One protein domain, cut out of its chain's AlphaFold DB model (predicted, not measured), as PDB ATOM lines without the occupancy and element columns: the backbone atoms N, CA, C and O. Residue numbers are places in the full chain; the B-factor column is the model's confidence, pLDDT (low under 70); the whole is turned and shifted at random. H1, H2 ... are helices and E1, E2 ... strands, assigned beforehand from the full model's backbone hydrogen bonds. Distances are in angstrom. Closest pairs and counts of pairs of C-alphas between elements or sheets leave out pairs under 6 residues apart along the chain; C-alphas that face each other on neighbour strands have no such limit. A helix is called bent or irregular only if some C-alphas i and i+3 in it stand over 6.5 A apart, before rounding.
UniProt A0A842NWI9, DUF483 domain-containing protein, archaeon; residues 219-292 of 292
ATOM      1  N   ILE A 219     -16.308   8.644   8.268       97.12
ATOM      2  CA  ILE A 219     -14.898   8.960   8.481       97.12
ATOM      3  C   ILE A 219     -14.179   7.704   8.950       97.12
ATOM      4  O   ILE A 219     -14.524   7.131   9.983       97.12
ATOM      5  N   LEU A 220     -13.157   7.305   8.201       96.25
ATOM      6  CA  LEU A 220     -12.134   6.370   8.638       96.25
ATOM      7  C   LEU A 220     -10.903   7.185   9.036       96.25
ATOM      8  O   LEU A 220     -10.209   7.751   8.191       96.25
ATOM      9  N   PHE A 221     -10.656   7.262  10.335       93.81
ATOM     10  CA  PHE A 221      -9.475   7.893  10.899       93.81
ATOM     11  C   PHE A 221      -8.383   6.850  11.125       93.81
ATOM     12  O   PHE A 221      -8.673   5.734  11.565       93.81
ATOM     13  N   THR A 222      -7.129   7.221  10.885       90.50
ATOM     14  CA  THR A 222      -5.962   6.424  11.270       90.50
ATOM     15  C   THR A 222      -4.865   7.330  11.818       90.50
ATOM     16  O   THR A 222      -4.656   8.418  11.290       90.50
ATOM     17  N   ASP A 223      -4.123   6.876  12.831       82.56
ATOM     18  CA  ASP A 223      -3.094   7.718  13.473       82.56
ATOM     19  C   ASP A 223      -1.940   8.109  12.527       82.56
ATOM     20  O   ASP A 223      -1.222   9.068  12.781       82.56
ATOM     21  N   ASN A 224      -1.682   7.318  11.478       79.75
ATOM     22  CA  ASN A 224      -0.464   7.435  10.660       79.75
ATOM     23  C   ASN A 224      -0.681   7.201   9.158       79.75
ATOM     24  O   ASN A 224       0.288   7.178   8.397       79.75
ATOM     25  N   GLN A 225      -1.916   6.945   8.727       86.12
ATOM     26  CA  GLN A 225      -2.243   6.686   7.322       86.12
ATOM     27  C   GLN A 225      -3.263   7.699   6.779       86.12
ATOM     28  O   GLN A 225      -3.789   7.512   5.683       86.12
ATOM     29  N   GLY A 226      -3.465   8.795   7.516       87.31
ATOM     30  CA  GLY A 226      -4.363   9.887   7.184       87.31
ATOM     31  C   GLY A 226      -5.812   9.651   7.585       87.31
ATOM     32  O   GLY A 226      -6.172   8.676   8.253       87.31
ATOM     33  N   VAL A 227      -6.645  10.594   7.153       92.56
ATOM     34  CA  VAL A 227      -8.088  10.588   7.373       92.56
ATOM     35  C   VAL A 227      -8.778  10.408   6.033       92.56
ATOM     36  O   VAL A 227      -8.434  11.060   5.043       92.56
ATOM     37  N   HIS A 228      -9.748   9.504   6.002       95.25
ATOM     38  CA  HIS A 228     -10.480   9.147   4.802       95.25
ATOM     39  C   HIS A 228     -11.969   9.413   4.998       95.25
ATOM     40  O   HIS A 228     -12.606   8.867   5.896       95.25
ATOM     41  N   GLU A 229     -12.536  10.237   4.127       96.44
ATOM     42  CA  GLU A 229     -13.975  10.352   3.965       96.44
ATOM     43  C   GLU A 229     -14.445   9.299   2.962       96.44
ATOM     44  O   GLU A 229     -14.065   9.309   1.787       96.44
ATOM     45  N   ILE A 230     -15.292   8.391   3.437       96.88
ATOM     46  CA  ILE A 230     -15.853   7.306   2.643       96.88
ATOM     47  C   ILE A 230     -17.222   7.749   2.124       96.88
ATOM     48  O   ILE A 230     -18.153   7.988   2.894       96.88
ATOM     49  N   LYS A 231     -17.353   7.876   0.803       95.44
ATOM     50  CA  LYS A 231     -18.634   8.135   0.141       95.44
ATOM     51  C   LYS A 231     -19.284   6.803  -0.190       95.44
ATOM     52  O   LYS A 231     -18.729   6.010  -0.946       95.44
ATOM     53  N   GLY A 232     -20.454   6.557   0.380       94.06
ATOM     54  CA  GLY A 232     -21.118   5.271   0.254       94.06
ATOM     55  C   GLY A 232     -22.394   5.184   1.068       94.06
ATOM     56  O   GLY A 232     -22.856   6.170   1.643       94.06
ATOM     57  N   LYS A 233     -22.947   3.976   1.115       94.81
ATOM     58  CA  LYS A 233     -24.079   3.624   1.969       94.81
ATOM     59  C   LYS A 233     -23.618   2.621   3.007       94.81
ATOM     60  O   LYS A 233     -22.755   1.794   2.732       94.81
ATOM     61  N   ILE A 234     -24.213   2.696   4.186       95.38
ATOM     62  CA  ILE A 234     -23.987   1.728   5.249       95.38
ATOM     63  C   ILE A 234     -25.288   0.999   5.561       95.38
ATOM     64  O   ILE A 234     -26.287   1.638   5.894       95.38
ATOM     65  N   THR A 235     -25.242  -0.326   5.506       94.81
ATOM     66  CA  THR A 235     -26.314  -1.217   5.959       94.81
ATOM     67  C   THR A 235     -25.744  -2.060   7.086       94.81
ATOM     68  O   THR A 235     -24.697  -2.684   6.918       94.81
ATOM     69  N   ASP A 236     -26.375  -2.005   8.258       92.81
ATOM     70  CA  ASP A 236     -25.865  -2.599   9.497       92.81
ATOM     71  C   ASP A 236     -24.427  -2.151   9.803       92.81
ATOM     72  O   ASP A 236     -24.201  -0.991  10.182       92.81
ATOM     73  N   ASN A 237     -23.470  -3.057   9.605       95.25
ATOM     74  CA  ASN A 237     -22.040  -2.882   9.814       95.25
ATOM     75  C   ASN A 237     -21.218  -2.976   8.515       95.25
ATOM     76  O   ASN A 237     -19.996  -3.070   8.585       95.25
ATOM     77  N   ILE A 238     -21.849  -2.955   7.339       96.88
ATOM     78  CA  ILE A 238     -21.167  -2.994   6.040       96.88
ATOM     79  C   ILE A 238     -21.358  -1.661   5.325       96.88
ATOM     80  O   ILE A 238     -22.480  -1.231   5.058       96.88
ATOM     81  N   ILE A 239     -20.245  -1.011   4.997       97.00
ATOM     82  CA  ILE A 239     -20.201   0.185   4.164       97.00
ATOM     83  C   ILE A 239     -19.881  -0.256   2.742       97.00
ATOM     84  O   ILE A 239     -18.784  -0.743   2.498       97.00
ATOM     85  N   VAL A 240     -20.796  -0.048   1.803       97.12
ATOM     86  CA  VAL A 240     -20.513  -0.167   0.367       97.12
ATOM     87  C   VAL A 240     -20.159   1.222  -0.137       97.12
ATOM     88  O   VAL A 240     -20.976   2.145  -0.030       97.12
ATOM     89  N   HIS A 241     -18.939   1.400  -0.638       94.38
ATOM     90  CA  HIS A 241     -18.420   2.719  -0.984       94.38
ATOM     91  C   HIS A 241     -18.166   2.877  -2.481       94.38
ATOM     92  O   HIS A 241     -17.734   1.959  -3.163       94.38
ATOM     93  N   THR A 242     -18.413   4.080  -2.990       93.94
ATOM     94  CA  THR A 242     -18.219   4.429  -4.405       93.94
ATOM     95  C   THR A 242     -17.019   5.338  -4.620       93.94
ATOM     96  O   THR A 242     -16.488   5.411  -5.725       93.94
ATOM     97  N   ARG A 243     -16.596   6.064  -3.581       94.94
ATOM     98  CA  ARG A 243     -15.474   6.998  -3.654       94.94
ATOM     99  C   ARG A 243     -14.847   7.198  -2.285       94.94
ATOM    100  O   ARG A 243     -15.535   7.220  -1.267       94.94
ATOM    101  N   VAL A 244     -13.541   7.431  -2.286       95.56
ATOM    102  CA  VAL A 244     -12.758   7.737  -1.090       95.56
ATOM    103  C   VAL A 244     -12.062   9.073  -1.305       95.56
ATOM    104  O   VAL A 244     -11.390   9.277  -2.313       95.56
ATOM    105  N   VAL A 245     -12.239  10.002  -0.372       94.31
ATOM    106  CA  VAL A 245     -11.488  11.263  -0.331       94.31
ATOM    107  C   VAL A 245     -10.519  11.175   0.838       94.31
ATOM    108  O   VAL A 245     -10.906  10.753   1.922       94.31
ATOM    109  N   SER A 246      -9.256  11.530   0.626       92.31
ATOM    110  CA  SER A 246      -8.197  11.300   1.608       92.31
ATOM    111  C   SER A 246      -7.322  12.527   1.816       92.31
ATOM    112  O   SER A 246      -7.038  13.245   0.858       92.31
ATOM    113  N   THR A 247      -6.832  12.709   3.044       87.81
ATOM    114  CA  THR A 247      -5.770  13.679   3.355       87.81
ATOM    115  C   THR A 247      -4.406  13.269   2.788       87.81
ATOM    116  O   THR A 247      -3.539  14.117   2.598       87.81
ATOM    117  N   ILE A 248      -4.204  11.981   2.485       86.06
ATOM    118  CA  ILE A 248      -2.967  11.444   1.896       86.06
ATOM    119  C   ILE A 248      -3.227  10.246   0.975       86.06
ATOM    120  O   ILE A 248      -4.029   9.358   1.269       86.06
ATOM    121  N   LYS A 249      -2.510  10.177  -0.147       88.44
ATOM    122  CA  LYS A 249      -2.619   9.081  -1.122       88.44
ATOM    123  C   LYS A 249      -1.545   8.011  -0.886       88.44
ATOM    124  O   LYS A 249      -0.553   7.957  -1.606       88.44
ATOM    125  N   ASN A 250      -1.725   7.180   0.140       88.75
ATOM    126  CA  ASN A 250      -0.805   6.088   0.502       88.75
ATOM    127  C   ASN A 250      -1.360   4.695   0.120       88.75
ATOM    128  O   ASN A 250      -2.401   4.583  -0.524       88.75
ATOM    129  N   GLU A 251      -0.676   3.619   0.526       92.94
ATOM    130  CA  GLU A 251      -1.124   2.239   0.263       92.94
ATOM    131  C   GLU A 251      -2.504   1.918   0.851       92.94
ATOM    132  O   GLU A 251      -3.275   1.193   0.226       92.94
ATOM    133  N   LEU A 252      -2.858   2.486   2.011       93.62
ATOM    134  CA  LEU A 252      -4.201   2.315   2.564       93.62
ATOM    135  C   LEU A 252      -5.250   2.962   1.656       93.62
ATOM    136  O   LEU A 252      -6.249   2.325   1.341       93.62
ATOM    137  N   HIS A 253      -5.003   4.183   1.177       94.25
ATOM    138  CA  HIS A 253      -5.896   4.834   0.219       94.25
ATOM    139  C   HIS A 253      -6.077   3.991  -1.053       94.25
ATOM    140  O   HIS A 253      -7.211   3.761  -1.460       94.25
ATOM    141  N   LYS A 254      -4.995   3.429  -1.613       94.75
ATOM    142  CA  LYS A 254      -5.075   2.521  -2.774       94.75
ATOM    143  C   LYS A 254      -5.883   1.255  -2.476       94.75
ATOM    144  O   LYS A 254      -6.609   0.775  -3.341       94.75
ATOM    145  N   MET A 255      -5.751   0.682  -1.278       95.19
ATOM    146  CA  MET A 255      -6.549  -0.478  -0.860       95.19
ATOM    147  C   MET A 255      -8.030  -0.126  -0.733       95.19
ATOM    148  O   MET A 255      -8.869  -0.912  -1.157       95.19
ATOM    149  N   LEU A 256      -8.340   1.052  -0.190       96.00
ATOM    150  CA  LEU A 256      -9.704   1.563  -0.104       96.00
ATOM    151  C   LEU A 256     -10.285   1.871  -1.490       96.00
ATOM    152  O   LEU A 256     -11.460   1.644  -1.692       96.00
ATOM    153  N   GLU A 257      -9.498   2.342  -2.460       95.12
ATOM    154  CA  GLU A 257      -9.981   2.543  -3.838       95.12
ATOM    155  C   GLU A 257     -10.205   1.225  -4.595       95.12
ATOM    156  O   GLU A 257     -11.090   1.150  -5.442       95.12
ATOM    157  N   LYS A 258      -9.409   0.186  -4.303       94.50
ATOM    158  CA  LYS A 258      -9.557  -1.155  -4.897       94.50
ATOM    159  C   LYS A 258     -10.679  -1.979  -4.265       94.50
ATOM    160  O   LYS A 258     -11.195  -2.887  -4.913       94.50
ATOM    161  N   GLY A 259     -10.970  -1.739  -2.989       94.69
ATOM    162  CA  GLY A 259     -12.085  -2.374  -2.301       94.69
ATOM    163  C   GLY A 259     -13.427  -1.895  -2.848       94.69
ATOM    164  O   GLY A 259     -13.515  -0.848  -3.480       94.69
ATOM    165  N   ASP A 260     -14.479  -2.661  -2.593       95.50
ATOM    166  CA  ASP A 260     -15.866  -2.246  -2.847       95.50
ATOM    167  C   ASP A 260     -16.647  -2.009  -1.549       95.50
ATOM    168  O   ASP A 260     -17.687  -1.339  -1.538       95.50
ATOM    169  N   SER A 261     -16.147  -2.549  -0.436       97.12
ATOM    170  CA  SER A 261     -16.837  -2.501   0.837       97.12
ATOM    171  C   SER A 261     -15.902  -2.558   2.044       97.12
ATOM    172  O   SER A 261     -14.770  -3.042   1.997       97.12
ATOM    173  N   ILE A 262     -16.396  -2.031   3.163       97.19
ATOM    174  CA  ILE A 262     -15.739  -2.048   4.467       97.19
ATOM    175  C   ILE A 262     -16.693  -2.696   5.465       97.19
ATOM    176  O   ILE A 262     -17.781  -2.177   5.714       97.19
ATOM    177  N   LYS A 263     -16.272  -3.801   6.076       97.00
ATOM    178  CA  LYS A 263     -16.988  -4.429   7.188       97.00
ATOM    179  C   LYS A 263     -16.449  -3.901   8.512       97.00
ATOM    180  O   LYS A 263     -15.265  -4.045   8.815       97.00
ATOM    181  N   ILE A 264     -17.334  -3.314   9.305       95.38
ATOM    182  CA  ILE A 264     -17.071  -2.848  10.662       95.38
ATOM    183  C   ILE A 264     -17.246  -4.041  11.604       95.38
ATOM    184  O   ILE A 264     -18.329  -4.622  11.689       95.38
ATOM    185  N   ILE A 265     -16.173  -4.428  12.290       93.81
ATOM    186  CA  ILE A 265     -16.231  -5.451  13.342       93.81
ATOM    187  C   ILE A 265     -16.576  -4.770  14.665       93.81
ATOM    188  O   ILE A 265     -17.519  -5.160  15.345       93.81
ATOM    189  N   ASP A 266     -15.857  -3.692  14.963       88.62
ATOM    190  CA  ASP A 266     -16.117  -2.762  16.054       88.62
ATOM    191  C   ASP A 266     -15.610  -1.360  15.656       88.62
ATOM    192  O   ASP A 266     -15.175  -1.140  14.523       88.62
ATOM    193  N   ASN A 267     -15.687  -0.379  16.559       83.88
ATOM    194  CA  ASN A 267     -15.282   0.997  16.259       83.88
ATOM    195  C   ASN A 267     -13.772   1.162  15.997       83.88
ATOM    196  O   ASN A 267     -13.391   2.156  15.383       83.88
ATOM    197  N   ALA A 268     -12.930   0.213  16.411       88.75
ATOM    198  CA  ALA A 268     -11.476   0.230  16.271       88.75
ATOM    199  C   ALA A 268     -10.928  -0.875  15.347       88.75
ATOM    200  O   ALA A 268      -9.711  -0.945  15.151       88.75
ATOM    201  N   THR A 269     -11.798  -1.712  14.773       92.94
ATOM    202  CA  THR A 269     -11.436  -2.854  13.926       92.94
ATOM    203  C   THR A 269     -12.328  -2.933  12.693       92.94
ATOM    204  O   THR A 269     -13.545  -3.113  12.790       92.94
ATOM    205  N   ILE A 270     -11.709  -2.877  11.512       95.50
ATOM    206  CA  ILE A 270     -12.414  -2.987  10.229       95.50
ATOM    207  C   ILE A 270     -11.712  -3.923   9.248       95.50
ATOM    208  O   ILE A 270     -10.506  -4.164   9.336       95.50
ATOM    209  N   GLN A 271     -12.476  -4.412   8.276       97.06
ATOM    210  CA  GLN A 271     -11.989  -5.198   7.147       97.06
ATOM    211  C   GLN A 271     -12.333  -4.485   5.841       97.06
ATOM    212  O   GLN A 271     -13.490  -4.145   5.617       97.06
ATOM    213  N   ILE A 272     -11.336  -4.280   4.983       97.19
ATOM    214  CA  ILE A 272     -11.518  -3.793   3.611       97.19
ATOM    215  C   ILE A 272     -11.682  -5.016   2.713       97.19
ATOM    216  O   ILE A 272     -10.853  -5.932   2.761       97.19
ATOM    217  N   LEU A 273     -12.741  -5.030   1.914       97.44
ATOM    218  CA  LEU A 273     -13.178  -6.162   1.106       97.44
ATOM    219  C   LEU A 273     -13.207  -5.791  -0.382       97.44
ATOM    220  O   LEU A 273     -13.411  -4.633  -0.744       97.44
ATOM    221  N   SER A 274     -13.001  -6.790  -1.234       96.31
ATOM    222  CA  SER A 274     -13.337  -6.757  -2.661       96.31
ATOM    223  C   SER A 274     -14.086  -8.047  -2.979       96.31
ATOM    224  O   SER A 274     -13.523  -9.146  -2.886       96.31
ATOM    225  N   GLY A 275     -15.387  -7.928  -3.228       92.56
ATOM    226  CA  GLY A 275     -16.334  -9.029  -3.140       92.56
ATOM    227  C   GLY A 275     -16.240  -9.709  -1.772       92.56
ATOM    228  O   GLY A 275     -16.334  -9.074  -0.726       92.56
ATOM    229  N   ASN A 276     -15.973 -11.016  -1.774       91.94
ATOM    230  CA  ASN A 276     -15.821 -11.804  -0.545       91.94
ATOM    231  C   ASN A 276     -14.369 -11.885  -0.035       91.94
ATOM    232  O   ASN A 276     -14.104 -12.535   0.978       91.94
ATOM    233  N   LYS A 277     -13.404 -11.266  -0.728       96.50
ATOM    234  CA  LYS A 277     -11.983 -11.343  -0.372       96.50
ATOM    235  C   LYS A 277     -11.597 -10.212   0.576       96.50
ATOM    236  O   LYS A 277     -11.763  -9.040   0.248       96.50
ATOM    237  N   ILE A 278     -10.974 -10.559   1.703       97.62
ATOM    238  CA  ILE A 278     -10.350  -9.584   2.604       97.62
ATOM    239  C   ILE A 278      -9.059  -9.065   1.966       97.62
ATOM    240  O   ILE A 278      -8.107  -9.817   1.765       97.62
ATOM    241  N   LEU A 279      -9.028  -7.768   1.665       96.31
ATOM    242  CA  LEU A 279      -7.835  -7.070   1.188       96.31
ATOM    243  C   LEU A 279      -6.931  -6.652   2.348       96.31
ATOM    244  O   LEU A 279      -5.708  -6.752   2.257       96.31
ATOM    245  N   LYS A 280      -7.529  -6.163   3.441       95.56
ATOM    246  CA  LYS A 280      -6.798  -5.658   4.606       95.56
ATOM    247  C   LYS A 280      -7.668  -5.684   5.856       95.56
ATOM    248  O   LYS A 280      -8.858  -5.397   5.794       95.56
ATOM    249  N   VAL A 281      -7.042  -5.952   6.998       95.75
ATOM    250  CA  VAL A 281      -7.625  -5.727   8.326       95.75
ATOM    251  C   VAL A 281      -6.889  -4.562   8.983       95.75
ATOM    252  O   VAL A 281      -5.655  -4.543   8.982       95.75
ATOM    253  N   LEU A 282      -7.634  -3.598   9.523       93.69
ATOM    254  CA  LEU A 282      -7.102  -2.511  10.348       93.69
ATOM    255  C   LEU A 282      -7.558  -2.708  11.794       93.69
ATOM    256  O   LEU A 282      -8.706  -3.083  12.020       93.69
ATOM    257  N   ASN A 283      -6.659  -2.475  12.755       89.94
ATOM    258  CA  ASN A 283      -6.949  -2.566  14.185       89.94
ATOM    259  C   ASN A 283      -6.114  -1.568  15.014       89.94
ATOM    260  O   ASN A 283      -5.076  -1.088  14.554       89.94
ATOM    261  N   LYS A 284      -6.567  -1.296  16.251       74.88
ATOM    262  CA  LYS A 284      -5.896  -0.569  17.363       74.88
ATOM    263  C   LYS A 284      -5.577   0.923  17.156       74.88
ATOM    264  O   LYS A 284      -5.676   1.690  18.116       74.88
ATOM    265  N   ASN A 285      -5.241   1.326  15.933       83.75
ATOM    266  CA  ASN A 285      -4.798   2.672  15.543       83.75
ATOM    267  C   ASN A 285      -5.678   3.270  14.430       83.75
ATOM    268  O   ASN A 285      -5.241   4.123  13.652       83.75
ATOM    269  N   CYS A 286      -6.908   2.773  14.319       89.69
ATOM    270  CA  CYS A 286      -7.920   3.276  13.408       89.69
ATOM    271  C   CYS A 286      -9.255   3.446  14.125       89.69
ATOM    272  O   CYS A 286      -9.491   2.837  15.169       89.69
ATOM    273  N   GLY A 287     -10.125   4.256  13.536       91.69
ATOM    274  CA  GLY A 287     -11.486   4.450  13.999       91.69
ATOM    275  C   GLY A 287     -12.446   4.674  12.842       91.69
ATOM    276  O   GLY A 287     -12.162   5.511  11.986       91.69
ATOM    277  N   VAL A 288     -13.579   3.966  12.819       95.00
ATOM    278  CA  VAL A 288     -14.695   4.297  11.917       95.00
ATOM    279  C   VAL A 288     -15.786   5.022  12.682       95.00
ATOM    280  O   VAL A 288     -16.267   4.557  13.714       95.00
ATOM    281  N   MET A 289     -16.190   6.163  12.138       96.25
ATOM    282  CA  MET A 289     -17.265   6.997  12.653       96.25
ATOM    283  C   MET A 289     -18.247   7.287  11.522       96.25
ATOM    284  O   MET A 289     -17.866   7.759  10.451       96.25
ATOM    285  N   VAL A 290     -19.518   6.999  11.757       96.56
ATOM    286  CA  VAL A 290     -20.621   7.213  10.823       96.56
ATOM    287  C   VAL A 290     -21.473   8.338  11.375       96.56
ATOM    288  O   VAL A 290     -22.123   8.182  12.408       96.56
ATOM    289  N   PHE A 291     -21.467   9.468  10.684       97.69
ATOM    290  CA  PHE A 291     -22.171  10.664  11.110       97.69
ATOM    291  C   PHE A 291     -23.467  10.837  10.316       97.69
ATOM    292  O   PHE A 291     -23.432  10.894   9.087       97.69
ATOM    293  N   GLY A 292     -24.597  10.880  11.028       94.31
ATOM    294  CA  GLY A 292     -25.953  10.983  10.472       94.31
ATOM    295  C   GLY A 292     -26.719  12.190  10.981       94.31
ATOM    296  O   GLY A 292     -26.437  12.644  12.114       94.31
TER     297      GLY A 292
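This is residues 219 to 292 of the 292 residues of the protein "DUF483 domain-containing protein" of archaeon (UniProt A0A842NWI9). A small antiparallel sheet of seven strands is curled like part of a barrel and folded back on itself, with the leaf E6 E5 E4 facing the leaf E2 E1 E7 and E3 as the hinge. The one helix, H1, packs between the leaves at one end, near E3, E5, E2 and E6, while E7 comes near E5 and E4 at the other. The 74 printed residues hold, in chain order, E1, E2, E3, H1, E4, E5, E6 and E7, and the class is mostly strand. The whole is compact and rounded, with a radius of gyration of the C-alphas of 10.8 A and spans of 26 by 22 by 22 A.

The strongly twisted sheet runs E6, residues 277 to 282, E5, residues 269 to 274, E4, residues 261 to 266, E3, residues 238 to 246, E2, residues 226 to 235, E1, residues 219 to 222, and E7, residues 286 to 291. It is a folded sheet, one sheet bent back into two leaves that face each other, with 27 pairs of C-alphas within 11 A between E6 E5 E4 and E2 E1 E7. E2 bends by 73 degrees at residue 232 and E3 by 85 degrees at residue 242. The hairpin of E2 and E3 has N 231 and O 243 within hydrogen-bond range at 2.8 A. E3 and E4 are antiparallel, with N 239 and O 262 at 2.8 A. The hairpin of E4 and E5 has N 263 and O 271 at 2.8 A, and that of E5 and E6 has N 272 and O 280 at 2.8 A. E1 and E2, also a hairpin, have N 220 and O 228 at 2.8 A. E7 is antiparallel to E1 at 164 degrees, with N 219 and O 289 at 2.8 A. E1 E2 E3 and E4 E5 E6 are meanders, each strand the antiparallel neighbour of the one before. The edge strands E6 and E7 meet only through their link. The closest C-alphas of E5 and E7, those of Thr 269 and Cys 286, are 7.1 A apart. H1, residues 251 to 258, is on the sheet; its closest C-alphas to E3 are Glu 257 and Val 244, 6.5 A, and to E5 Leu 256 and Ile 272, 6.8 A. In H1 every O i to N i+4 pair is within hydrogen-bond range.

E1 begins at C-alpha 219 (-14.898, 8.960, 8.481). E2 measures 24.6 A, E3 19.8 A, E5 17.1 A and E7 16.2 A. H1 begins at C-alpha 251 (-1.124, 2.239, 0.263). E7 ends at C-alpha 291 (-22.171, 10.664, 11.110).

The C-alphas of Lys 277 and Gly 292, the two farthest apart, are 28.5 A apart. The printed part has no cut, and its links are tight. Mean pLDDT of the printed part is 93.2, and no printed residue is under 70.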